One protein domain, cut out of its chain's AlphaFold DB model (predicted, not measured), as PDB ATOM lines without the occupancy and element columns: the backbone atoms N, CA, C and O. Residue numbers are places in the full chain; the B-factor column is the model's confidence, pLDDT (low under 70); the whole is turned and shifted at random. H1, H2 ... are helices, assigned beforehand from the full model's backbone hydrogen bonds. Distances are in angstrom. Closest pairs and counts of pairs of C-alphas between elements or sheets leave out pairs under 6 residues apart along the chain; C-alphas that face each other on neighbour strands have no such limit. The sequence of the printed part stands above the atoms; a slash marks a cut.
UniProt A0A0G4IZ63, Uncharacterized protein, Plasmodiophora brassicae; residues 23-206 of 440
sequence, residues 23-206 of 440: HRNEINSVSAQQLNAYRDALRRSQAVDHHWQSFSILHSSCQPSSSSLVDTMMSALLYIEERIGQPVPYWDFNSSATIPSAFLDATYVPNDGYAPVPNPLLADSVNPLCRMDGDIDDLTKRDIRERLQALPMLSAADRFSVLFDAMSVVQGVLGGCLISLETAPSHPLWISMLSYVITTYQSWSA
ATOM      1  N   HIS A  23     129.772 248.417 344.116       84.94
ATOM      2  CA  HIS A  23     130.025 249.106 342.860       84.94
ATOM      3  C   HIS A  23     131.521 249.049 342.558       84.94
ATOM      4  O   HIS A  23     132.348 249.467 343.374       84.94
ATOM      5  N   ARG A  24     131.869 248.524 341.383       93.81
ATOM      6  CA  ARG A  24     133.244 248.558 340.885       93.81
ATOM      7  C   ARG A  24     133.560 249.988 340.475       93.81
ATOM      8  O   ARG A  24     132.783 250.605 339.755       93.81
ATOM      9  N   ASN A  25     134.693 250.504 340.932       95.31
ATOM     10  CA  ASN A  25     135.137 251.861 340.624       95.31
ATOM     11  C   ASN A  25     136.318 251.824 339.656       95.31
ATOM     12  O   ASN A  25     137.092 250.865 339.649       95.31
ATOM     13  N   GLU A  26     136.468 252.884 338.869       95.94
ATOM     14  CA  GLU A  26     137.638 253.060 338.016       95.94
ATOM     15  C   GLU A  26     138.872 253.264 338.908       95.94
ATOM     16  O   GLU A  26     138.824 254.042 339.861       95.94
ATOM     17  N   ILE A  27     139.968 252.558 338.638       96.38
ATOM     18  CA  ILE A  27     141.116 252.465 339.547       96.38
ATOM     19  C   ILE A  27     141.820 253.804 339.822       96.38
ATOM     20  O   ILE A  27     142.292 254.014 340.937       96.38
ATOM     21  N   ASN A  28     141.861 254.726 338.859       94.19
ATOM     22  CA  ASN A  28     142.390 256.081 339.040       94.19
ATOM     23  C   ASN A  28     141.436 256.993 339.835       94.19
ATOM     24  O   ASN A  28     141.872 258.012 340.369       94.19
ATOM     25  N   SER A  29     140.152 256.639 339.943       94.31
ATOM     26  CA  SER A  29     139.160 257.340 340.773       94.31
ATOM     27  C   SER A  29     139.085 256.831 342.220       94.31
ATOM     28  O   SER A  29     138.507 257.496 343.083       94.31
ATOM     29  N   VAL A  30     139.674 255.664 342.509       94.38
ATOM     30  CA  VAL A  30     139.694 255.073 343.853       94.38
ATOM     31  C   VAL A  30     140.599 255.892 344.778       94.38
ATOM     32  O   VAL A  30     141.737 256.217 344.442       94.38
ATOM     33  N   SER A  31     140.122 256.204 345.987       95.06
ATOM     34  CA  SER A  31     140.952 256.902 346.978       95.06
ATOM     35  C   SER A  31     142.160 256.055 347.399       95.06
ATOM     36  O   SER A  31     142.084 254.829 347.449       95.06
ATOM     37  N   ALA A  32     143.266 256.692 347.797       93.50
ATOM     38  CA  ALA A  32     144.468 255.974 348.241       93.50
ATOM     39  C   ALA A  32     144.180 254.958 349.366       93.50
ATOM     40  O   ALA A  32     144.714 253.851 349.356       93.50
ATOM     41  N   GLN A  33     143.283 255.299 350.299       93.50
ATOM     42  CA  GLN A  33     142.870 254.408 351.386       93.50
ATOM     43  C   GLN A  33     142.139 253.161 350.869       93.50
ATOM     44  O   GLN A  33     142.428 252.053 351.323       93.50
ATOM     45  N   GLN A  34     141.209 253.330 349.923       94.62
ATOM     46  CA  GLN A  34     140.482 252.221 349.298       94.62
ATOM     47  C   GLN A  34     141.410 251.359 348.437       94.62
ATOM     48  O   GLN A  34     141.347 250.137 348.515       94.62
ATOM     49  N   LEU A  35     142.321 251.973 347.677       95.94
ATOM     50  CA  LEU A  35     143.301 251.249 346.869       95.94
ATOM     51  C   LEU A  35     144.240 250.415 347.750       95.94
ATOM     52  O   LEU A  35     144.514 249.258 347.441       95.94
ATOM     53  N   ASN A  36     144.699 250.968 348.874       95.44
ATOM     54  CA  ASN A  36     145.503 250.225 349.841       95.44
ATOM     55  C   ASN A  36     144.700 249.105 350.511       95.44
ATOM     56  O   ASN A  36     145.228 248.010 350.677       95.44
ATOM     57  N   ALA A  37     143.419 249.329 350.827       94.56
ATOM     58  CA  ALA A  37     142.547 248.282 351.360       94.56
ATOM     59  C   ALA A  37     142.364 247.125 350.363       94.56
ATOM     60  O   ALA A  37     142.394 245.964 350.775       94.56
ATOM     61  N   TYR A  38     142.236 247.438 349.071       95.88
ATOM     62  CA  TYR A  38     142.174 246.453 347.994       95.88
ATOM     63  C   TYR A  38     143.499 245.702 347.832       95.88
ATOM     64  O   TYR A  38     143.505 244.473 347.809       95.88
ATOM     65  N   ARG A  39     144.639 246.408 347.813       95.62
ATOM     66  CA  ARG A  39     145.978 245.791 347.795       95.62
ATOM     67  C   ARG A  39     146.174 244.855 348.989       95.62
ATOM     68  O   ARG A  39     146.612 243.724 348.818       95.62
ATOM     69  N   ASP A  40     145.791 245.273 350.191       93.94
ATOM     70  CA  ASP A  40     145.884 244.437 351.389       93.94
ATOM     71  C   ASP A  40     144.997 243.187 351.303       93.94
ATOM     72  O   ASP A  40     145.421 242.103 351.708       93.94
ATOM     73  N   ALA A  41     143.787 243.315 350.758       92.81
ATOM     74  CA  ALA A  41     142.885 242.192 350.528       92.81
ATOM     75  C   ALA A  41     143.435 241.212 349.481       92.81
ATOM     76  O   ALA A  41     143.510 240.010 349.744       92.81
ATOM     77  N   LEU A  42     143.913 241.727 348.346       92.38
ATOM     78  CA  LEU A  42     144.524 240.936 347.283       92.38
ATOM     79  C   LEU A  42     145.773 240.199 347.778       92.38
ATOM     80  O   LEU A  42     145.888 238.996 347.567       92.38
ATOM     81  N   ARG A  43     146.668 240.884 348.501       90.69
ATOM     82  CA  ARG A  43     147.873 240.285 349.094       90.69
ATOM     83  C   ARG A  43     147.530 239.128 350.033       90.69
ATOM     84  O   ARG A  43     148.195 238.097 349.995       90.69
ATOM     85  N   ARG A  44     146.503 239.283 350.882       89.19
ATOM     86  CA  ARG A  44     146.040 238.202 351.772       89.19
ATOM     87  C   ARG A  44     145.456 237.031 350.987       89.19
ATOM     88  O   ARG A  44     145.774 235.894 351.310       89.19
ATOM     89  N   SER A  45     144.649 237.307 349.962       87.50
ATOM     90  CA  SER A  45     144.093 236.275 349.079       87.50
ATOM     91  C   SER A  45     145.208 235.487 348.380       87.50
ATOM     92  O   SER A  45     145.250 234.265 348.464       87.50
ATOM     93  N   GLN A  46     146.177 236.184 347.790       85.44
ATOM     94  CA  GLN A  46     147.349 235.605 347.133       85.44
ATOM     95  C   GLN A  46     148.230 234.754 348.063       85.44
ATOM     96  O   GLN A  46     148.794 233.752 347.636       85.44
ATOM     97  N   ALA A  47     148.345 235.123 349.343       83.12
ATOM     98  CA  ALA A  47     149.167 234.390 350.308       83.12
ATOM     99  C   ALA A  47     148.560 233.049 350.750       83.12
ATOM    100  O   ALA A  47     149.293 232.162 351.187       83.12
ATOM    101  N   VAL A  48     147.234 232.918 350.697       74.62
ATOM    102  CA  VAL A  48     146.514 231.735 351.189       74.62
ATOM    103  C   VAL A  48     146.163 230.784 350.050       74.62
ATOM    104  O   VAL A  48     145.981 229.592 350.293       74.62
ATOM    105  N   ASP A  49     146.060 231.290 348.819       64.44
ATOM    106  CA  ASP A  49     145.233 230.639 347.818       64.44
ATOM    107  C   ASP A  49     145.970 230.245 346.525       64.44
ATOM    108  O   ASP A  49     146.364 231.087 345.716       64.44
ATOM    109  N   HIS A  50     146.076 228.934 346.278       63.53
ATOM    110  CA  HIS A  50     146.454 228.388 344.968       63.53
ATOM    111  C   HIS A  50     145.350 228.598 343.909       63.53
ATOM    112  O   HIS A  50     145.582 228.344 342.726       63.53
ATOM    113  N   HIS A  51     144.152 229.073 344.280       63.28
ATOM    114  CA  HIS A  51     143.031 229.237 343.349       63.28
ATOM    115  C   HIS A  51     143.232 230.302 342.268       63.28
ATOM    116  O   HIS A  51     142.508 230.281 341.274       63.28
ATOM    117  N   TRP A  52     144.238 231.171 342.374       65.38
ATOM    118  CA  TRP A  52     144.642 232.030 341.253       65.38
ATOM    119  C   TRP A  52     145.078 231.207 340.023       65.38
ATOM    120  O   TRP A  52     144.808 231.582 338.880       65.38
ATOM    121  N   GLN A  53     145.642 230.014 340.247       62.88
ATOM    122  CA  GLN A  53     145.873 229.032 339.183       62.88
ATOM    123  C   GLN A  53     144.574 228.341 338.755       62.88
ATOM    124  O   GLN A  53     144.361 228.133 337.565       62.88
ATOM    125  N   SER A  54     143.670 228.026 339.690       62.53
ATOM    126  CA  SER A  54     142.355 227.454 339.360       62.53
ATOM    127  C   SER A  54     141.530 228.378 338.460       62.53
ATOM    128  O   SER A  54     140.851 227.898 337.559       62.53
ATOM    129  N   PHE A  55     141.639 229.696 338.635       68.88
ATOM    130  CA  PHE A  55     141.041 230.679 337.734       68.88
ATOM    131  C   PHE A  55     141.633 230.608 336.326       68.88
ATOM    132  O   PHE A  55     140.896 230.611 335.346       68.88
ATOM    133  N   SER A  56     142.952 230.476 336.225       66.44
ATOM    134  CA  SER A  56     143.630 230.299 334.940       66.44
ATOM    135  C   SER A  56     143.171 229.024 334.223       66.44
ATOM    136  O   SER A  56     142.937 229.037 333.016       66.44
ATOM    137  N   ILE A  57     142.924 227.949 334.978       65.38
ATOM    138  CA  ILE A  57     142.336 226.706 334.460       65.38
ATOM    139  C   ILE A  57     140.892 226.940 333.985       65.38
ATOM    140  O   ILE A  57     140.551 226.544 332.872       65.38
ATOM    141  N   LEU A  58     140.050 227.623 334.768       66.50
ATOM    142  CA  LEU A  58     138.681 227.963 334.356       66.50
ATOM    143  C   LEU A  58     138.677 228.816 333.080       66.50
ATOM    144  O   LEU A  58     137.942 228.522 332.138       66.50
ATOM    145  N   HIS A  59     139.553 229.817 333.005       69.81
ATOM    146  CA  HIS A  59     139.703 230.659 331.827       69.81
ATOM    147  C   HIS A  59     140.175 229.868 330.598       69.81
ATOM    148  O   HIS A  59     139.655 230.082 329.507       69.81
ATOM    149  N   SER A  60     141.083 228.899 330.754       65.31
ATOM    150  CA  SER A  60     141.557 228.066 329.634       65.31
ATOM    151  C   SER A  60     140.449 227.246 328.952       65.31
ATOM    152  O   SER A  60     140.584 226.870 327.790       65.31
ATOM    153  N   SER A  61     139.326 227.014 329.643       64.19
ATOM    154  CA  SER A  61     138.145 226.340 329.085       64.19
ATOM    155  C   SER A  61     137.192 227.269 328.321       64.19
ATOM    156  O   SER A  61     136.221 226.808 327.719       64.19
ATOM    157  N   CYS A  62     137.451 228.580 328.328       68.25
ATOM    158  CA  CYS A  62     136.576 229.561 327.704       68.25
ATOM    159  C   CYS A  62     136.702 229.505 326.184       68.25
ATOM    160  O   CYS A  62     137.770 229.726 325.620       68.25
ATOM    161  N   GLN A  63     135.582 229.236 325.514       69.94
ATOM    162  CA  GLN A  63     135.487 229.324 324.064       69.94
ATOM    163  C   GLN A  63     135.112 230.763 323.682       69.94
ATOM    164  O   GLN A  63     133.999 231.186 323.990       69.94
ATOM    165  N   PRO A  64     135.985 231.520 322.991       64.56
ATOM    166  CA  PRO A  64     135.730 232.927 322.666       64.56
ATOM    167  C   PRO A  64     134.465 233.151 321.824       64.56
ATOM    168  O   PRO A  64     133.911 234.242 321.801       64.56
ATOM    169  N   SER A  65     134.005 232.115 321.120       65.94
ATOM    170  CA  SER A  65     132.832 232.154 320.248       65.94
ATOM    171  C   SER A  65     131.546 231.637 320.900       65.94
ATOM    172  O   SER A  65     130.530 231.539 320.211       65.94
ATOM    173  N   SER A  66     131.560 231.234 322.178       71.56
ATOM    174  CA  SER A  66     130.353 230.707 322.817       71.56
ATOM    175  C   SER A  66     129.441 231.833 323.303       71.56
ATOM    176  O   SER A  66     129.884 232.844 323.847       71.56
ATOM    177  N   SER A  67     128.128 231.627 323.186       69.19
ATOM    178  CA  SER A  67     127.128 232.513 323.799       69.19
ATOM    179  C   SER A  67     127.242 232.568 325.328       69.19
ATOM    180  O   SER A  67     126.783 233.528 325.939       69.19
ATOM    181  N   SER A  68     127.888 231.569 325.940       80.25
ATOM    182  CA  SER A  68     128.145 231.471 327.379       80.25
ATOM    183  C   SER A  68     129.407 232.203 327.849       80.25
ATOM    184  O   SER A  68     129.678 232.218 329.053       80.25
ATOM    185  N   LEU A  69     130.197 232.799 326.944       81.75
ATOM    186  CA  LEU A  69     131.442 233.482 327.307       81.75
ATOM    187  C   LEU A  69     131.192 234.584 328.342       81.75
ATOM    188  O   LEU A  69     131.919 234.677 329.328       81.75
ATOM    189  N   VAL A  70     130.132 235.374 328.149       84.00
ATOM    190  CA  VAL A  70     129.747 236.464 329.055       84.00
ATOM    191  C   VAL A  70     129.489 235.937 330.462       84.00
ATOM    192  O   VAL A  70     130.103 236.405 331.419       84.00
ATOM    193  N   ASP A  71     128.628 234.925 330.584       83.81
ATOM    194  CA  ASP A  71     128.246 234.344 331.872       83.81
ATOM    195  C   ASP A  71     129.445 233.701 332.572       83.81
ATOM    196  O   ASP A  71     129.605 233.825 333.790       83.81
ATOM    197  N   THR A  72     130.327 233.066 331.796       84.56
ATOM    198  CA  THR A  72     131.560 232.457 332.302       84.56
ATOM    199  C   THR A  72     132.493 233.528 332.854       84.56
ATOM    200  O   THR A  72     132.888 233.452 334.014       84.56
ATOM    201  N   MET A  73     132.778 234.574 332.074       87.56
ATOM    202  CA  MET A  73     133.623 235.698 332.485       87.56
ATOM    203  C   MET A  73     133.065 236.435 333.707       87.56
ATOM    204  O   MET A  73     133.808 236.759 334.634       87.56
ATOM    205  N   MET A  74     131.752 236.668 333.740       88.25
ATOM    206  CA  MET A  74     131.076 237.304 334.872       88.25
ATOM    207  C   MET A  74     131.172 236.463 336.140       88.25
ATOM    208  O   MET A  74     131.535 236.988 337.193       88.25
ATOM    209  N   SER A  75     130.895 235.163 336.042       86.25
ATOM    210  CA  SER A  75     131.013 234.237 337.172       86.25
ATOM    211  C   SER A  75     132.448 234.164 337.683       86.25
ATOM    212  O   SER A  75     132.681 234.139 338.890       86.25
ATOM    213  N   ALA A  76     133.415 234.190 336.769       85.00
ATOM    214  CA  ALA A  76     134.824 234.126 337.098       85.00
ATOM    215  C   ALA A  76     135.291 235.404 337.834       85.00
ATOM    216  O   ALA A  76     135.994 235.306 338.840       85.00
ATOM    217  N   LEU A  77     134.843 236.595 337.412       89.81
ATOM    218  CA  LEU A  77     135.117 237.841 338.137       89.81
ATOM    219  C   LEU A  77     134.465 237.854 339.527       89.81
ATOM    220  O   LEU A  77     135.122 238.213 340.500       89.81
ATOM    221  N   LEU A  78     133.202 237.431 339.633       89.50
ATOM    222  CA  LEU A  78     132.498 237.361 340.919       89.50
ATOM    223  C   LEU A  78     133.184 236.399 341.893       89.50
ATOM    224  O   LEU A  78     133.311 236.713 343.074       89.50
ATOM    225  N   TYR A  79     133.676 235.261 341.397       86.56
ATOM    226  CA  TYR A  79     134.461 234.318 342.191       86.56
ATOM    227  C   TYR A  79     135.742 234.961 342.744       86.56
ATOM    228  O   TYR A  79     136.072 234.783 343.917       86.56
ATOM    229  N   ILE A  80     136.453 235.748 341.927       87.62
ATOM    230  CA  ILE A  80     137.632 236.497 342.382       87.62
ATOM    231  C   ILE A  80     137.245 237.527 343.452       87.62
ATOM    232  O   ILE A  80     137.901 237.610 344.489       87.62
ATOM    233  N   GLU A  81     136.186 238.301 343.223       91.62
ATOM    234  CA  GLU A  81     135.718 239.331 344.159       91.62
ATOM    235  C   GLU A  81     135.310 238.743 345.511       91.62
ATOM    236  O   GLU A  81     135.668 239.295 346.551       91.62
ATOM    237  N   GLU A  82     134.640 237.589 345.512       88.94
ATOM    238  CA  GLU A  82     134.293 236.849 346.727       88.94
ATOM    239  C   GLU A  82     135.547 236.438 347.514       88.94
ATOM    240  O   GLU A  82     135.592 236.577 348.737       88.94
ATOM    241  N   ARG A  83     136.600 235.990 346.818       87.25
ATOM    242  CA  ARG A  83     137.865 235.562 347.438       87.25
ATOM    243  C   ARG A  83     138.722 236.715 347.945       87.25
ATOM    244  O   ARG A  83     139.387 236.572 348.970       87.25
ATOM    245  N   ILE A  84     138.713 237.851 347.252       90.69
ATOM    246  CA  ILE A  84     139.350 239.082 347.734       90.69
ATOM    247  C   ILE A  84     138.529 239.674 348.894       90.69
ATOM    248  O   ILE A  84     139.089 240.269 349.815       90.69
ATOM    249  N   GLY A  85     137.206 239.503 348.871       91.56
ATOM    250  CA  GLY A  85     136.266 240.137 349.793       91.56
ATOM    251  C   GLY A  85     136.017 241.617 349.484       91.56
ATOM    252  O   GLY A  85     135.573 242.356 350.362       91.56
ATOM    253  N   GLN A  86     136.355 242.071 348.272       92.12
ATOM    254  CA  GLN A  86     136.194 243.452 347.798       92.12
ATOM    255  C   GLN A  86     135.921 243.470 346.287       92.12
ATOM    256  O   GLN A  86     136.401 242.575 345.584       92.12
ATOM    257  N   PRO A  87     135.221 244.499 345.767       94.25
ATOM    258  CA  PRO A  87     135.014 244.626 344.332       94.25
ATOM    259  C   PRO A  87     136.347 244.935 343.647       94.25
ATOM    260  O   PRO A  87     137.151 245.725 344.153       94.25
ATOM    261  N   VAL A  88     136.582 244.341 342.480       95.38
ATOM    262  CA  VAL A  88     137.798 244.598 341.708       95.38
ATOM    263  C   VAL A  88     137.669 245.960 341.021       95.38
ATOM    264  O   VAL A  88     136.774 246.131 340.181       95.38
ATOM    265  N   PRO A  89     138.565 246.927 341.301       96.75
ATOM    266  CA  PRO A  89     138.590 248.178 340.566       96.75
ATOM    267  C   PRO A  89     138.951 247.918 339.101       96.75
ATOM    268  O   PRO A  89     139.844 247.122 338.790       96.75
ATOM    269  N   TYR A  90     138.253 248.587 338.193       96.19
ATOM    270  CA  TYR A  90     138.459 248.412 336.761       96.19
ATOM    271  C   TYR A  90     139.409 249.463 336.195       96.19
ATOM    272  O   TYR A  90     139.477 250.588 336.689       96.19
ATOM    273  N   TRP A  91     140.107 249.118 335.119       95.06
ATOM    274  CA  TRP A  91     140.874 250.073 334.330       95.06
ATOM    275  C   TRP A  91     140.179 250.306 332.993       95.06
ATOM    276  O   TRP A  91     140.084 249.401 332.165       95.06
ATOM    277  N   ASP A  92     139.704 251.534 332.783       92.31
ATOM    278  CA  ASP A  92     139.150 251.962 331.500       92.31
ATOM    279  C   ASP A  92     140.273 252.220 330.488       92.31
ATOM    280  O   ASP A  92     140.747 253.342 330.306       92.31
ATOM    281  N   PHE A  93     140.704 251.151 329.821       88.06
ATOM    282  CA  PHE A  93     141.728 251.201 328.778       88.06
ATOM    283  C   PHE A  93     141.252 251.884 327.481       88.06
ATOM    284  O   PHE A  93     142.051 252.100 326.572       88.06
ATOM    285  N   ASN A  94     139.964 252.225 327.361       85.06
ATOM    286  CA  ASN A  94     139.454 252.999 326.228       85.06
ATOM    287  C   ASN A  94     139.706 254.499 326.427       85.06
ATOM    288  O   ASN A  94     140.117 255.196 325.496       85.06
ATOM    289  N   SER A  95     139.456 255.008 327.639       82.44
ATOM    290  CA  SER A  95     139.655 256.426 327.956       82.44
ATOM    291  C   SER A  95     141.061 256.743 328.468       82.44
ATOM    292  O   SER A  95     141.557 257.847 328.230       82.44
ATOM    293  N   SER A  96     141.733 255.786 329.116       79.50
ATOM    294  CA  SER A  96     143.087 255.960 329.633       79.50
ATOM    295  C   SER A  96     144.139 255.410 328.677       79.50
ATOM    296  O   SER A  96     144.194 254.224 328.364       79.50
ATOM    297  N   ALA A  97     145.029 256.304 328.257       67.69
ATOM    298  CA  ALA A  97     146.136 256.029 327.354       67.69
ATOM    299  C   ALA A  97     147.354 255.379 328.041       67.69
ATOM    300  O   ALA A  97     148.343 255.104 327.367       67.69
ATOM    301  N   THR A  98     147.318 255.203 329.362       85.00
ATOM    302  CA  THR A  98     148.469 254.781 330.167       85.00
ATOM    303  C   THR A  98     148.052 253.755 331.205       85.00
ATOM    304  O   THR A  98     146.982 253.883 331.809       85.00
ATOM    305  N   ILE A  99     148.927 252.781 331.459       89.62
ATOM    306  CA  ILE A  99     148.762 251.838 332.569       89.62
ATOM    307  C   ILE A  99     148.654 252.648 333.875       89.62
ATOM    308  O   ILE A  99     149.515 253.499 334.127       89.62
ATOM    309  N   PRO A 100     147.626 252.422 334.711       92.38
ATOM    310  CA  PRO A 100     147.484 253.114 335.982       92.38
ATOM    311  C   PRO A 100     148.728 252.913 336.843       92.38
ATOM    312  O   PRO A 100     149.211 251.787 336.986       92.38
ATOM    313  N   SER A 101     149.221 253.984 337.473       92.44
ATOM    314  CA  SER A 101     150.427 253.922 338.314       92.44
ATOM    315  C   SER A 101     150.309 252.870 339.417       92.44
ATOM    316  O   SER A 101     151.300 252.251 339.794       92.44
ATOM    317  N   ALA A 102     149.080 252.577 339.853       94.38
ATOM    318  CA  ALA A 102     148.785 251.535 340.822       94.38
ATOM    319  C   ALA A 102     149.344 250.146 340.453       94.38
ATOM    320  O   ALA A 102     149.672 249.380 341.364       94.38
ATOM    321  N   PHE A 103     149.468 249.832 339.157       92.88
ATOM    322  CA  PHE A 103     150.055 248.591 338.634       92.88
ATOM    323  C   PHE A 103     151.560 248.696 338.351       92.88
ATOM    324  O   PHE A 103     152.198 247.679 338.108       92.88
ATOM    325  N   LEU A 104     152.129 249.903 338.375       91.75
ATOM    326  CA  LEU A 104     153.547 250.163 338.106       91.75
ATOM    327  C   LEU A 104     154.363 250.355 339.392       91.75
ATOM    328  O   LEU A 104     155.581 250.174 339.387       91.75
ATOM    329  N   ASP A 105     153.706 250.707 340.499       93.12
ATOM    330  CA  ASP A 105     154.354 250.882 341.797       93.12
ATOM    331  C   ASP A 105     155.035 249.580 342.248       93.12
ATOM    332  O   ASP A 105     154.384 248.542 342.381       93.12
ATOM    333  N   ALA A 106     156.333 249.637 342.562       91.56
ATOM    334  CA  ALA A 106     157.069 248.484 343.090       91.56
ATOM    335  C   ALA A 106     156.587 248.070 344.493       91.56
ATOM    336  O   ALA A 106     156.555 246.890 344.853       91.56
ATOM    337  N   THR A 107     156.220 249.065 345.298       94.81
ATOM    338  CA  THR A 107     155.831 248.914 346.699       94.81
ATOM    339  C   THR A 107     154.679 249.850 347.035       94.81
ATOM    340  O   THR A 107     154.555 250.909 346.428       94.81
ATOM    341  N   TYR A 108     153.899 249.511 348.057       94.75
ATOM    342  CA  TYR A 108     152.888 250.391 348.645       94.75
ATOM    343  C   TYR A 108     153.018 250.407 350.170       94.75
ATOM    344  O   TYR A 108     153.668 249.536 350.747       94.75
ATOM    345  N   VAL A 109     152.414 251.400 350.823       93.50
ATOM    346  CA  VAL A 109     152.331 251.465 352.289       93.50
ATOM    347  C   VAL A 109     150.955 250.937 352.710       93.50
ATOM    348  O   VAL A 109     149.957 251.573 352.363       93.50
ATOM    349  N   PRO A 110     150.874 249.783 353.399       91.94
ATOM    350  CA  PRO A 110     149.618 249.229 353.903       91.94
ATOM    351  C   PRO A 110     148.901 250.173 354.862       91.94
ATOM    352  O   PRO A 110     149.534 250.984 355.535       91.94
ATOM    353  N   ASN A 111     147.583 250.026 354.991       89.50
ATOM    354  CA  ASN A 111     146.817 250.856 355.929       89.50
ATOM    355  C   ASN A 111     147.156 250.552 357.404       89.50
ATOM    356  O   ASN A 111     146.939 251.395 358.271       89.50
ATOM    357  N   ASP A 112     147.669 249.355 357.690       86.19
ATOM    358  CA  ASP A 112     148.041 248.875 359.024       86.19
ATOM    359  C   ASP A 112     149.543 249.021 359.340       86.19
ATOM    360  O   ASP A 112     149.970 248.716 360.456       86.19
ATOM    361  N   GLY A 113     150.353 249.489 358.383       80.50
ATOM    362  CA  GLY A 113     151.810 249.427 358.455       80.50
ATOM    363  C   GLY A 113     152.508 250.759 358.191       80.50
ATOM    364  O   GLY A 113     152.086 251.560 357.367       80.50
ATOM    365  N   TYR A 114     153.645 250.968 358.856       80.56
ATOM    366  CA  TYR A 114     154.531 252.116 358.606       80.56
ATOM    367  C   TYR A 114     155.624 251.824 357.564       80.56
ATOM    368  O   TYR A 114     156.357 252.730 357.173       80.56
ATOM    369  N   ALA A 115     155.764 250.568 357.129       91.62
ATOM    370  CA  ALA A 115     156.814 250.136 356.212       91.62
ATOM    371  C   ALA A 115     156.242 249.822 354.818       91.62
ATOM    372  O   ALA A 115     155.217 249.138 354.732       91.62
ATOM    373  N   PRO A 116     156.904 250.261 353.731       93.94
ATOM    374  CA  PRO A 116     156.559 249.834 352.381       93.94
ATOM    375  C   PRO A 116     156.679 248.313 352.224       93.94
ATOM    376  O   PRO A 116     157.659 247.712 352.668       93.94
ATOM    377  N   VAL A 117     155.707 247.700 351.555       93.06
ATOM    378  CA  VAL A 117     155.694 246.268 351.212       93.06
ATOM    379  C   VAL A 117     155.527 246.084 349.698       93.06
ATOM    380  O   VAL A 117     155.067 247.015 349.030       93.06
ATOM    381  N   PRO A 118     155.885 244.915 349.127       92.75
ATOM    382  CA  PRO A 118     155.705 244.647 347.699       92.75
ATOM    383  C   PRO A 118     154.256 244.842 347.249       92.75
ATOM    384  O   PRO A 118     153.328 244.402 347.928       92.75
ATOM    385  N   ASN A 119     154.066 245.497 346.105       93.31
ATOM    386  CA  ASN A 119     152.741 245.742 345.546       93.31
ATOM    387  C   ASN A 119     152.166 244.468 344.900       93.31
ATOM    388  O   ASN A 119     152.723 244.004 343.904       93.31
ATOM    389  N   PRO A 120     151.035 243.929 345.394       92.00
ATOM    390  CA  PRO A 120     150.424 242.720 344.842       92.00
ATOM    391  C   PRO A 120     149.790 242.938 343.463       92.00
ATOM    392  O   PRO A 120     149.378 241.968 342.843       92.00
ATOM    393  N   LEU A 121     149.688 244.188 342.987       92.94
ATOM    394  CA  LEU A 121     149.177 244.521 341.651       92.94
ATOM    395  C   LEU A 121     150.244 244.448 340.553       92.94
ATOM    396  O   LEU A 121     149.891 244.367 339.380       92.94
ATOM    397  N   LEU A 122     151.527 244.506 340.919       89.06
ATOM    398  CA  LEU A 122     152.633 244.611 339.963       89.06
ATOM    399  C   LEU A 122     152.869 243.314 339.180       89.06
ATOM    400  O   LEU A 122     153.284 243.352 338.026       89.06
ATOM    401  N   ALA A 123     152.685 242.176 339.844       81.31
ATOM    402  CA  ALA A 123     152.921 240.854 339.289       81.31
ATOM    403  C   ALA A 123     152.116 239.818 340.074       81.31
ATOM    404  O   ALA A 123     151.743 240.045 341.228       81.31
ATOM    405  N   ASP A 124     151.901 238.661 339.458       72.44
ATOM    406  CA  ASP A 124     151.345 237.511 340.158       72.44
ATOM    407  C   ASP A 124     152.323 237.022 341.242       72.44
ATOM    408  O   ASP A 124     153.506 236.777 340.997       72.44
ATOM    409  N   SER A 125     151.817 236.878 342.466       67.94
ATOM    410  CA  SER A 125     152.558 236.297 343.589       67.94
ATOM    411  C   SER A 125     152.943 234.827 343.368       67.94
ATOM    412  O   SER A 125     153.962 234.376 343.891       67.94
ATOM    413  N   VAL A 126     152.140 234.088 342.593       65.81
ATOM    414  CA  VAL A 126     152.314 232.657 342.326       65.81
ATOM    415  C   VAL A 126     153.297 232.450 341.181       65.81
ATOM    416  O   VAL A 126     154.163 231.575 341.248       65.81
ATOM    417  N   ASN A 127     153.206 233.288 340.150       70.81
ATOM    418  CA  ASN A 127     154.163 233.342 339.059       70.81
ATOM    419  C   ASN A 127     154.876 234.707 339.033       70.81
ATOM    420  O   ASN A 127     154.483 235.587 338.272       70.81
ATOM    421  N   PRO A 128     155.973 234.898 339.791       68.00
ATOM    422  CA  PRO A 128     156.690 236.178 339.844       68.00
ATOM    423  C   PRO A 128     157.370 236.567 338.517       68.00
ATOM    424  O   PRO A 128     157.860 237.696 338.379       68.00
ATOM    425  N   LEU A 129     157.422 235.637 337.554       67.81
ATOM    426  CA  LEU A 129     157.850 235.885 336.175       67.81
ATOM    427  C   LEU A 129     156.716 236.453 335.313       67.81
ATOM    428  O   LEU A 129     156.987 236.978 334.235       67.81
ATOM    429  N   CYS A 130     155.470 236.390 335.789       74.56
ATOM    430  CA  CYS A 130     154.324 236.998 335.142       74.56
ATOM    431  C   CYS A 130     154.374 238.515 335.320       74.56
ATOM    432  O   CYS A 130     153.871 239.074 336.294       74.56
ATOM    433  N   ARG A 131     155.046 239.164 334.370       77.19
ATOM    434  CA  ARG A 131     155.182 240.613 334.258       77.19
ATOM    435  C   ARG A 131     154.804 241.050 332.853       77.19
ATOM    436  O   ARG A 131     154.862 240.255 331.916       77.19
ATOM    437  N   MET A 132     154.465 242.323 332.733       82.94
ATOM    438  CA  MET A 132     154.315 243.011 331.453       82.94
ATOM    439  C   MET A 132     155.691 243.344 330.872       82.94
ATOM    440  O   MET A 132     156.629 243.618 331.628       82.94
ATOM    441  N   ASP A 133     155.808 243.347 329.549       79.88
ATOM    442  CA  ASP A 133     157.029 243.732 328.827       79.88
ATOM    443  C   ASP A 133     156.813 244.863 327.804       79.88
ATOM    444  O   ASP A 133     157.788 245.343 327.218       79.88
ATOM    445  N   GLY A 134     155.570 245.323 327.637       78.81
ATOM    446  CA  GLY A 134     155.179 246.383 326.712       78.81
ATOM    447  C   GLY A 134     154.498 247.588 327.365       78.81
ATOM    448  O   GLY A 134     154.286 247.652 328.576       78.81
ATOM    449  N   ASP A 135     154.160 248.558 326.517       76.94
ATOM    450  CA  ASP A 135     153.404 249.769 326.848       76.94
ATOM    451  C   ASP A 135     152.378 250.037 325.738       76.94
ATOM    452  O   ASP A 135     152.587 249.648 324.585       76.94
ATOM    453  N   ILE A 136     151.267 250.693 326.071       72.25
ATOM    454  CA  ILE A 136     150.201 250.983 325.110       72.25
ATOM    455  C   ILE A 136     150.573 252.224 324.296       72.25
ATOM    456  O   ILE A 136     150.431 253.370 324.741       72.25
ATOM    457  N   ASP A 137     150.996 251.997 323.056       75.31
ATOM    458  CA  ASP A 137     151.294 253.070 322.114       75.31
ATOM    459  C   ASP A 137     150.029 253.721 321.508       75.31
ATOM    460  O   ASP A 137     148.890 253.276 321.680       75.31
ATOM    461  N   ASP A 138     150.219 254.835 320.801       68.19
ATOM    462  CA  ASP A 138     149.114 255.603 320.214       68.19
ATOM    463  C   ASP A 138     148.436 254.907 319.022       68.19
ATOM    464  O   ASP A 138     147.292 255.240 318.691       68.19
ATOM    465  N   LEU A 139     149.111 253.948 318.379       62.78
ATOM    466  CA  LEU A 139     148.541 253.141 317.297       62.78
ATOM    467  C   LEU A 139     147.550 252.125 317.864       62.78
ATOM    468  O   LEU A 139     146.403 252.078 317.430       62.78
ATOM    469  N   THR A 140     147.940 251.427 318.925       73.38
ATOM    470  CA  THR A 140     147.089 250.495 319.670       73.38
ATOM    471  C   THR A 140     145.829 251.184 320.191       73.38
ATOM    472  O   THR A 140     144.724 250.658 320.075       73.38
ATOM    473  N   LYS A 141     145.960 252.415 320.703       72.44
ATOM    474  CA  LYS A 141     144.809 253.225 321.146       72.44
ATOM    475  C   LYS A 141     143.845 253.530 320.010       72.44
ATOM    476  O   LYS A 141     142.634 253.579 320.232       72.44
ATOM    477  N   ARG A 142     144.368 253.790 318.810       74.12
ATOM    478  CA  ARG A 142     143.535 254.038 317.632       74.12
ATOM    479  C   ARG A 142     142.759 252.780 317.263       74.12
ATOM    480  O   ARG A 142     141.543 252.873 317.141       74.12
ATOM    481  N   ASP A 143     143.428 251.634 317.202       79.56
ATOM    482  CA  ASP A 143     142.803 250.351 316.873       79.56
ATOM    483  C   ASP A 143     141.705 249.974 317.882       79.56
ATOM    484  O   ASP A 143     140.611 249.563 317.494       79.56
ATOM    485  N   ILE A 144     141.956 250.171 319.182       82.56
ATOM    486  CA  ILE A 144     140.951 249.973 320.239       82.56
ATOM    487  C   ILE A 144     139.766 250.916 320.025       82.56
ATOM    488  O   ILE A 144     138.619 250.474 319.999       82.56
ATOM    489  N   ARG A 145     140.020 252.214 319.827       80.75
ATOM    490  CA  ARG A 145     138.955 253.208 319.653       80.75
ATOM    491  C   ARG A 145     138.094 252.913 318.428       80.75
ATOM    492  O   ARG A 145     136.876 253.029 318.517       80.75
ATOM    493  N   GLU A 146     138.701 252.539 317.305       80.69
ATOM    494  CA  GLU A 146     137.986 252.193 316.072       80.69
ATOM    495  C   GLU A 146     137.077 250.973 316.272       80.69
ATOM    496  O   GLU A 146     135.914 251.003 315.872       80.69
ATOM    497  N   ARG A 147     137.550 249.941 316.981       81.06
ATOM    498  CA  ARG A 147     136.720 248.780 317.348       81.06
ATOM    499  C   ARG A 147     135.547 249.185 318.237       81.06
ATOM    500  O   ARG A 147     134.408 248.792 317.990       81.06
ATOM    501  N   LEU A 148     135.805 250.020 319.241       83.25
ATOM    502  CA  LEU A 148     134.791 250.452 320.199       83.25
ATOM    503  C   LEU A 148     133.758 251.422 319.590       83.25
ATOM    504  O   LEU A 148     132.627 251.490 320.066       83.25
ATOM    505  N   GLN A 149     134.076 252.117 318.492       82.81
ATOM    506  CA  GLN A 149     133.103 252.945 317.761       82.81
ATOM    507  C   GLN A 149     131.952 252.136 317.150       82.81
ATOM    508  O   GLN A 149     130.868 252.687 316.949       82.81
ATOM    509  N   ALA A 150     132.147 250.840 316.884       77.56
ATOM    510  CA  ALA A 150     131.100 249.980 316.336       77.56
ATOM    511  C   ALA A 150     130.033 249.587 317.376       77.56
ATOM    512  O   ALA A 150     128.905 249.265 317.003       77.56
ATOM    513  N   LEU A 151     130.351 249.660 318.676       80.94
ATOM    514  CA  LEU A 151     129.514 249.150 319.773       80.94
ATOM    515  C   LEU A 151     128.042 249.592 319.744       80.94
ATOM    516  O   LEU A 151     127.175 248.737 319.947       80.94
ATOM    517  N   PRO A 152     127.694 250.867 319.471       78.88
ATOM    518  CA  PRO A 152     126.296 251.295 319.493       78.88
ATOM    519  C   PRO A 152     125.419 250.580 318.458       78.88
ATOM    520  O   PRO A 152     124.213 250.456 318.667       78.88
ATOM    521  N   MET A 153     126.012 250.103 317.358       78.12
ATOM    522  CA  MET A 153     125.309 249.460 316.240       78.12
ATOM    523  C   MET A 153     125.169 247.940 316.410       78.12
ATOM    524  O   MET A 153     124.509 247.289 315.605       78.12
ATOM    525  N   LEU A 154     125.792 247.373 317.444       80.19
ATOM    526  CA  LEU A 154     125.897 245.934 317.657       80.19
ATOM    527  C   LEU A 154     124.825 245.404 318.615       80.19
ATOM    528  O   LEU A 154     124.319 246.142 319.472       80.19
ATOM    529  N   SER A 155     124.507 244.111 318.488       79.25
ATOM    530  CA  SER A 155     123.678 243.389 319.459       79.25
ATOM    531  C   SER A 155     124.388 243.277 320.816       79.25
ATOM    532  O   SER A 155     125.589 243.516 320.917       79.25
ATOM    533  N   ALA A 156     123.672 242.908 321.883       74.44
ATOM    534  CA  ALA A 156     124.291 242.756 323.205       74.44
ATOM    535  C   ALA A 156     125.446 241.731 323.198       74.44
ATOM    536  O   ALA A 156     126.526 242.031 323.701       74.44
ATOM    537  N   ALA A 157     125.251 240.567 322.571       71.62
ATOM    538  CA  ALA A 157     126.285 239.535 322.462       71.62
ATOM    539  C   ALA A 157     127.503 240.015 321.647       71.62
ATOM    540  O   ALA A 157     128.652 239.817 322.050       71.62
ATOM    541  N   ASP A 158     127.257 240.728 320.546       82.38
ATOM    542  CA  ASP A 158     128.323 241.278 319.701       82.38
ATOM    543  C   ASP A 158     129.118 242.374 320.427       82.38
ATOM    544  O   ASP A 158     130.335 242.469 320.279       82.38
ATOM    545  N   ARG A 159     128.456 243.186 321.262       85.94
ATOM    546  CA  ARG A 159     129.118 244.222 322.070       85.94
ATOM    547  C   ARG A 159     130.115 243.640 323.062       85.94
ATOM    548  O   ARG A 159     131.197 244.201 323.218       85.94
ATOM    549  N   PHE A 160     129.761 242.538 323.729       86.44
ATOM    550  CA  PHE A 160     130.696 241.870 324.633       86.44
ATOM    551  C   PHE A 160     131.912 241.348 323.871       86.44
ATOM    552  O   PHE A 160     133.040 241.598 324.286       86.44
ATOM    553  N   SER A 161     131.684 240.688 322.734       83.94
ATOM    554  CA  SER A 161     132.759 240.145 321.897       83.94
ATOM    555  C   SER A 161     133.727 241.244 321.451       83.94
ATOM    556  O   SER A 161     134.933 241.101 321.608       83.94
ATOM    557  N   VAL A 162     133.216 242.400 321.013       87.31
ATOM    558  CA  VAL A 162     134.057 243.546 320.632       87.31
ATOM    559  C   VAL A 162     134.835 244.135 321.813       87.31
ATOM    560  O   VAL A 162     135.997 244.509 321.649       87.31
ATOM    561  N   LEU A 163     134.235 244.216 323.006       88.56
ATOM    562  CA  LEU A 163     134.951 244.651 324.211       88.56
ATOM    563  C   LEU A 163     136.064 243.670 324.602       88.56
ATOM    564  O   LEU A 163     137.163 244.093 324.959       88.56
ATOM    565  N   PHE A 164     135.781 242.371 324.532       87.94
ATOM    566  CA  PHE A 164     136.736 241.319 324.862       87.94
ATOM    567  C   PHE A 164     137.878 241.249 323.836       87.94
ATOM    568  O   PHE A 164     139.046 241.114 324.208       87.94
ATOM    569  N   ASP A 165     137.579 241.457 322.553       87.19
ATOM    570  CA  ASP A 165     138.576 241.616 321.493       87.19
ATOM    571  C   ASP A 165     139.462 242.842 321.738       87.19
ATOM    572  O   ASP A 165     140.682 242.763 321.602       87.19
ATOM    573  N   ALA A 166     138.878 243.978 322.131       89.44
ATOM    574  CA  ALA A 166     139.644 245.176 322.469       89.44
ATOM    575  C   ALA A 166     140.585 244.926 323.660       89.44
ATOM    576  O   ALA A 166     141.757 245.297 323.609       89.44
ATOM    577  N   MET A 167     140.109 244.228 324.694       90.62
ATOM    578  CA  MET A 167     140.945 243.772 325.806       90.62
ATOM    579  C   MET A 167     142.067 242.826 325.338       90.62
ATOM    580  O   MET A 167     143.193 242.933 325.818       90.62
ATOM    581  N   SER A 168     141.800 241.940 324.376       88.75
ATOM    582  CA  SER A 168     142.804 241.029 323.803       88.75
ATOM    583  C   SER A 168     143.882 241.775 323.004       88.75
ATOM    584  O   SER A 168     145.056 241.412 323.049       88.75
ATOM    585  N   VAL A 169     143.522 242.870 322.323       88.69
ATOM    586  CA  VAL A 169     144.495 243.776 321.686       88.69
ATOM    587  C   VAL A 169     145.399 244.419 322.740       88.69
ATOM    588  O   VAL A 169     146.618 244.411 322.580       88.69
ATOM    589  N   VAL A 170     144.826 244.915 323.844       89.31
ATOM    590  CA  VAL A 170     145.611 245.472 324.960       89.31
ATOM    591  C   VAL A 170     146.575 244.427 325.528       89.31
ATOM    592  O   VAL A 170     147.758 244.714 325.693       89.31
ATOM    593  N   GLN A 171     146.102 243.203 325.775       89.31
ATOM    594  CA  GLN A 171     146.935 242.088 326.244       89.31
ATOM    595  C   GLN A 171     148.121 241.810 325.317       89.31
ATOM    596  O   GLN A 171     149.250 241.685 325.791       89.31
ATOM    597  N   GLY A 172     147.878 241.743 324.004       86.25
ATOM    598  CA  GLY A 172     148.921 241.482 323.014       86.25
ATOM    599  C   GLY A 172     150.012 242.553 322.989       86.25
ATOM    600  O   GLY A 172     151.169 242.235 322.724       86.25
ATOM    601  N   VAL A 173     149.659 243.802 323.304       88.25
ATOM    602  CA  VAL A 173     150.590 244.940 323.309       88.25
ATOM    603  C   VAL A 173     151.349 245.067 324.624       88.25
ATOM    604  O   VAL A 173     152.547 245.339 324.608       88.25
ATOM    605  N   LEU A 174     150.687 244.831 325.756       87.94
ATOM    606  CA  LEU A 174     151.349 244.788 327.064       87.94
ATOM    607  C   LEU A 174     152.289 243.584 327.210       87.94
ATOM    608  O   LEU A 174     153.229 243.641 328.007       87.94
ATOM    609  N   GLY A 175     152.008 242.517 326.457       88.00
ATOM    610  CA  GLY A 175     152.862 241.353 326.277       88.00
ATOM    611  C   GLY A 175     153.219 240.623 327.574       88.00
ATOM    612  O   GLY A 175     152.426 240.539 328.518       88.00
ATOM    613  N   GLY A 176     154.402 240.014 327.599       86.81
ATOM    614  CA  GLY A 176     154.890 239.227 328.724       86.81
ATOM    615  C   GLY A 176     153.953 238.064 329.038       86.81
ATOM    616  O   GLY A 176     153.622 237.272 328.158       86.81
ATOM    617  N   CYS A 177     153.491 237.948 330.282       86.00
ATOM    618  CA  CYS A 177     152.532 236.895 330.631       86.00
ATOM    619  C   CYS A 177     151.079 237.204 330.260       86.00
ATOM    620  O   CYS A 177     150.248 236.295 330.307       86.00
ATOM    621  N   LEU A 178     150.763 238.449 329.890       88.38
ATOM    622  CA  LEU A 178     149.409 238.831 329.493       88.38
ATOM    623  C   LEU A 178     149.035 238.297 328.107       88.38
ATOM    624  O   LEU A 178     147.850 238.229 327.801       88.38
ATOM    625  N   ILE A 179     150.013 237.881 327.294       86.19
ATOM    626  CA  ILE A 179     149.759 237.308 325.964       86.19
ATOM    627  C   ILE A 179     149.249 235.862 326.018       86.19
ATOM    628  O   ILE A 179     148.626 235.385 325.073       86.19
ATOM    629  N   SER A 180     149.545 235.138 327.099       85.25
ATOM    630  CA  SER A 180     149.170 233.733 327.228       85.25
ATOM    631  C   SER A 180     147.822 233.614 327.918       85.25
ATOM    632  O   SER A 180     147.659 234.051 329.054       85.25
ATOM    633  N   LEU A 181     146.876 232.937 327.268       80.75
ATOM    634  CA  LEU A 181     145.560 232.634 327.838       80.75
ATOM    635  C   LEU A 181     145.641 231.799 329.127       80.75
ATOM    636  O   LEU A 181     144.685 231.795 329.902       80.75
ATOM    637  N   GLU A 182     146.763 231.110 329.351       80.31
ATOM    638  CA  GLU A 182     147.014 230.287 330.537       80.31
ATOM    639  C   GLU A 182     147.567 231.092 331.716       80.31
ATOM    640  O   GLU A 182     147.382 230.687 332.856       80.31
ATOM    641  N   THR A 183     148.265 232.207 331.478       83.25
ATOM    642  CA  THR A 183     148.922 232.972 332.559       83.25
ATOM    643  C   THR A 183     148.366 234.373 332.742       83.25
ATOM    644  O   THR A 183     148.439 234.914 333.838       83.25
ATOM    645  N   ALA A 184     147.784 234.970 331.705       87.31
ATOM    646  CA  ALA A 184     147.152 236.277 331.796       87.31
ATOM    647  C   ALA A 184     146.070 236.347 332.890       87.31
ATOM    648  O   ALA A 184     146.078 237.321 333.644       87.31
ATOM    649  N   PRO A 185     145.207 235.323 333.067       87.38
ATOM    650  CA  PRO A 185     144.135 235.357 334.061       87.38
ATOM    651  C   PRO A 185     144.627 235.499 335.511       87.38
ATOM    652  O   PRO A 185     143.893 236.017 336.350       87.38
ATOM    653  N   SER A 186     145.860 235.082 335.827       85.38
ATOM    654  CA  SER A 186     146.424 235.249 337.173       85.38
ATOM    655  C   SER A 186     146.996 236.649 337.430       85.38
ATOM    656  O   SER A 186     147.272 237.002 338.577       85.38
ATOM    657  N   HIS A 187     147.154 237.476 336.391       89.88
ATOM    658  CA  HIS A 187     147.726 238.809 336.526       89.88
ATOM    659  C   HIS A 187     146.663 239.844 336.966       89.88
ATOM    660  O   HIS A 187     145.659 240.029 336.272       89.88
ATOM    661  N   PRO A 188     146.892 240.625 338.043       92.38
ATOM    662  CA  PRO A 188     145.950 241.635 338.550       92.38
ATOM    663  C   PRO A 188     145.449 242.635 337.501       92.38
ATOM    664  O   PRO A 188     144.269 242.983 337.478       92.38
ATOM    665  N   LEU A 189     146.333 243.075 336.598       93.00
ATOM    666  CA  LEU A 189     145.946 243.972 335.504       93.00
ATOM    667  C   LEU A 189     144.920 243.344 334.554       93.00
ATOM    668  O   LEU A 189     143.985 244.022 334.139       93.00
ATOM    669  N   TRP A 190     145.066 242.057 334.232       92.69
ATOM    670  CA  TRP A 190     144.120 241.352 333.371       92.69
ATOM    671  C   TRP A 190     142.729 241.323 333.993       92.69
ATOM    672  O   TRP A 190     141.742 241.626 333.330       92.69
ATOM    673  N   ILE A 191     142.660 241.052 335.295       93.12
ATOM    674  CA  ILE A 191     141.405 240.997 336.050       93.12
ATOM    675  C   ILE A 191     140.761 242.389 336.112       93.12
ATOM    676  O   ILE A 191     139.544 242.517 335.996       93.12
ATOM    677  N   SER A 192     141.568 243.448 336.221       95.31
ATOM    678  CA  SER A 192     141.084 244.831 336.151       95.31
ATOM    679  C   SER A 192     140.537 245.201 334.762       95.31
ATOM    680  O   SER A 192     139.510 245.878 334.671       95.31
ATOM    681  N   MET A 193     141.151 244.710 333.679       94.62
ATOM    682  CA  MET A 193     140.606 244.854 332.320       94.62
ATOM    683  C   MET A 193     139.312 244.048 332.136       94.62
ATOM    684  O   MET A 193     138.349 244.563 331.571       94.62
ATOM    685  N   LEU A 194     139.242 242.822 332.669       93.62
ATOM    686  CA  LEU A 194     138.019 242.015 332.650       93.62
ATOM    687  C   LEU A 194     136.880 242.722 333.404       93.62
ATOM    688  O   LEU A 194     135.745 242.777 332.927       93.62
ATOM    689  N   SER A 195     137.199 243.311 334.559       95.38
ATOM    690  CA  SER A 195     136.278 244.128 335.350       95.38
ATOM    691  C   SER A 195     135.718 245.304 334.547       95.38
ATOM    692  O   SER A 195     134.514 245.571 334.609       95.38
ATOM    693  N   TYR A 196     136.540 245.948 333.713       94.75
ATOM    694  CA  TYR A 196     136.080 246.995 332.799       94.75
ATOM    695  C   TYR A 196     135.126 246.457 331.729       94.75
ATOM    696  O   TYR A 196     134.046 247.022 331.541       94.75
ATOM    697  N   VAL A 197     135.489 245.356 331.060       92.38
ATOM    698  CA  VAL A 197     134.654 244.721 330.024       92.38
ATOM    699  C   VAL A 197     133.274 244.376 330.584       92.38
ATOM    700  O   VAL A 197     132.256 244.751 330.001       92.38
ATOM    701  N   ILE A 198     133.224 243.732 331.752       91.94
ATOM    702  CA  ILE A 198     131.969 243.337 332.402       91.94
ATOM    703  C   ILE A 198     131.161 244.556 332.843       91.94
ATOM    704  O   ILE A 198     129.967 244.621 332.562       91.94
ATOM    705  N   THR A 199     131.788 245.534 333.500       91.50
ATOM    706  CA  THR A 199     131.090 246.741 333.977       91.50
ATOM    707  C   THR A 199     130.489 247.524 332.809       91.50
ATOM    708  O   THR A 199     129.335 247.956 332.865       91.50
ATOM    709  N   THR A 200     131.235 247.639 331.711       89.81
ATOM    710  CA  THR A 200     130.780 248.309 330.491       89.81
ATOM    711  C   THR A 200     129.627 247.545 329.842       89.81
ATOM    712  O   THR A 200     128.590 248.140 329.544       89.81
ATOM    713  N   TYR A 201     129.747 246.222 329.700       88.31
ATOM    714  CA  TYR A 201     128.672 245.375 329.183       88.31
ATOM    715  C   TYR A 201     127.389 245.495 330.021       88.31
ATOM    716  O   TYR A 201     126.313 245.740 329.471       88.31
ATOM    717  N   GLN A 202     127.508 245.410 331.351       87.56
ATOM    718  CA  GLN A 202     126.383 245.532 332.280       87.56
ATOM    719  C   GLN A 202     125.672 246.886 332.160       87.56
ATOM    720  O   GLN A 202     124.444 246.945 332.236       87.56
ATOM    721  N   SER A 203     126.422 247.969 331.922       86.25
ATOM    722  CA  SER A 203     125.844 249.304 331.724       86.25
ATOM    723  C   SER A 203     124.939 249.395 330.486       86.25
ATOM    724  O   SER A 203     124.027 250.219 330.451       86.25
ATOM    725  N   TRP A 204     125.155 248.534 329.484       81.06
ATOM    726  CA  TRP A 204     124.340 248.472 328.269       81.06
ATOM    727  C   TRP A 204     123.232 247.430 328.324       81.06
ATOM    728  O   TRP A 204     122.200 247.615 327.681       81.06
ATOM    729  N   SER A 205     123.463 246.319 329.025       76.50
ATOM    730  CA  SER A 205     122.476 245.251 329.183       76.50
ATOM    731  C   SER A 205     121.413 245.597 330.218       76.50
ATOM    732  O   SER A 205     120.352 244.975 330.225       76.50
ATOM    733  N   ALA A 206     121.680 246.569 331.099       71.62
ATOM    734  CA  ALA A 206     120.666 247.119 331.979       71.62
ATOM    735  C   ALA A 206     119.497 247.617 331.110       71.62
ATOM    736  O   ALA A 206     119.697 248.513 330.280       71.62
TER     737      ALA A 206
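What this domain is: This is residues 23 to 206 of the 440 residues of an uncharacterized protein of Plasmodiophora brassicae (UniProt A0A0G4IZ63). H8 lies in the core between two helical hairpins: H5 and H6 pack on it through H6, nearly lengthwise, and H2 and H3 cross it through H3. H1 runs across the end of H3, and the long link of residues 105 to 137 reaches out to one end of the longest axis at Tyr 114, with Met 153, between H5 and H6, at the other. The printed part has 184 residues with eight named helices, H1 to H8 in chain order, and no named strand; the class is all helix. The whole is compact, with a radius of gyration of the C-alphas of 15.8 A, yet elongated in outline, spanning 51 by 32 by 31 A.

Where its parts are: The longest helix, H6, holds residues 156 to 174 and is 27.4 A long from first to last C-alpha. H8, residues 188 to 205, is 25.5 A long and ends with C-alpha 205 at (122.476, 245.251, 329.183). H5, residues 138 to 149, measures 16.4 A. H3, residues 69 to 84, measures 22.6 A, and H2, residues 51 to 60, 13.8 A. H1, residues 32 to 48, is 24.5 A long and begins with C-alpha 32 at (144.468, 255.974, 348.241). H4, residues 101 to 104, and H7, residues 176 to 179, have four residues each.

How they stand to each other: H6 and H3 are the hubs, touching three helices each. H6 touches H8 at a shallow tilt of 21 degrees, opposite ways, the closest C-alphas being those of Leu 163 and Val 197, 5.8 A apart. H5 and H6 form a helical hairpin at a shallow tilt of 5 degrees, with the C-alphas of Ile 144 and Ala 166 closest at 5.4 A. H7 touches H6 only at the corner, closest at the C-alphas of Gly 172 and Ile 179, 5.2 A. H3 touches H8 with residues 70 to 77 alone, at a steep tilt of 55 degrees, opposite ways; the C-alphas of Met 74 and Ile 198 are closest, at 6.6 A. H2 and H3 form a helical hairpin at 4 degrees, a shallow tilt, with the C-alphas of Phe 55 and Ala 76 closest at 7.1 A. H1 touches H3 about perpendicular, at 87 degrees, and the C-alphas of Ala 41 and Ile 84 are closest at 5.5 A. H4 touches no helix; it is close to but not clearly touching H8, with the C-alphas of Phe 103 and Leu 189 closest at 6.9 A. In H1, H2, H3, H5, H6 and H8 every O i to N i+4 pair is within hydrogen-bond range; H4 and H7 are too short for such a pair.

The domain as a whole: The two C-alphas farthest apart, those of Tyr 114 and Met 153, are 51.5 A from each other. The printed part has no cut. The links from H3 to H4, 16 residues, and from H4 to H5, 33 residues, are long; in the latter, residues 107 to 108 pair antiparallel with residues 117 to 118. The mean pLDDT of the printed part is 84.3, and 25 residues are under 70, among them residues 49 to 65.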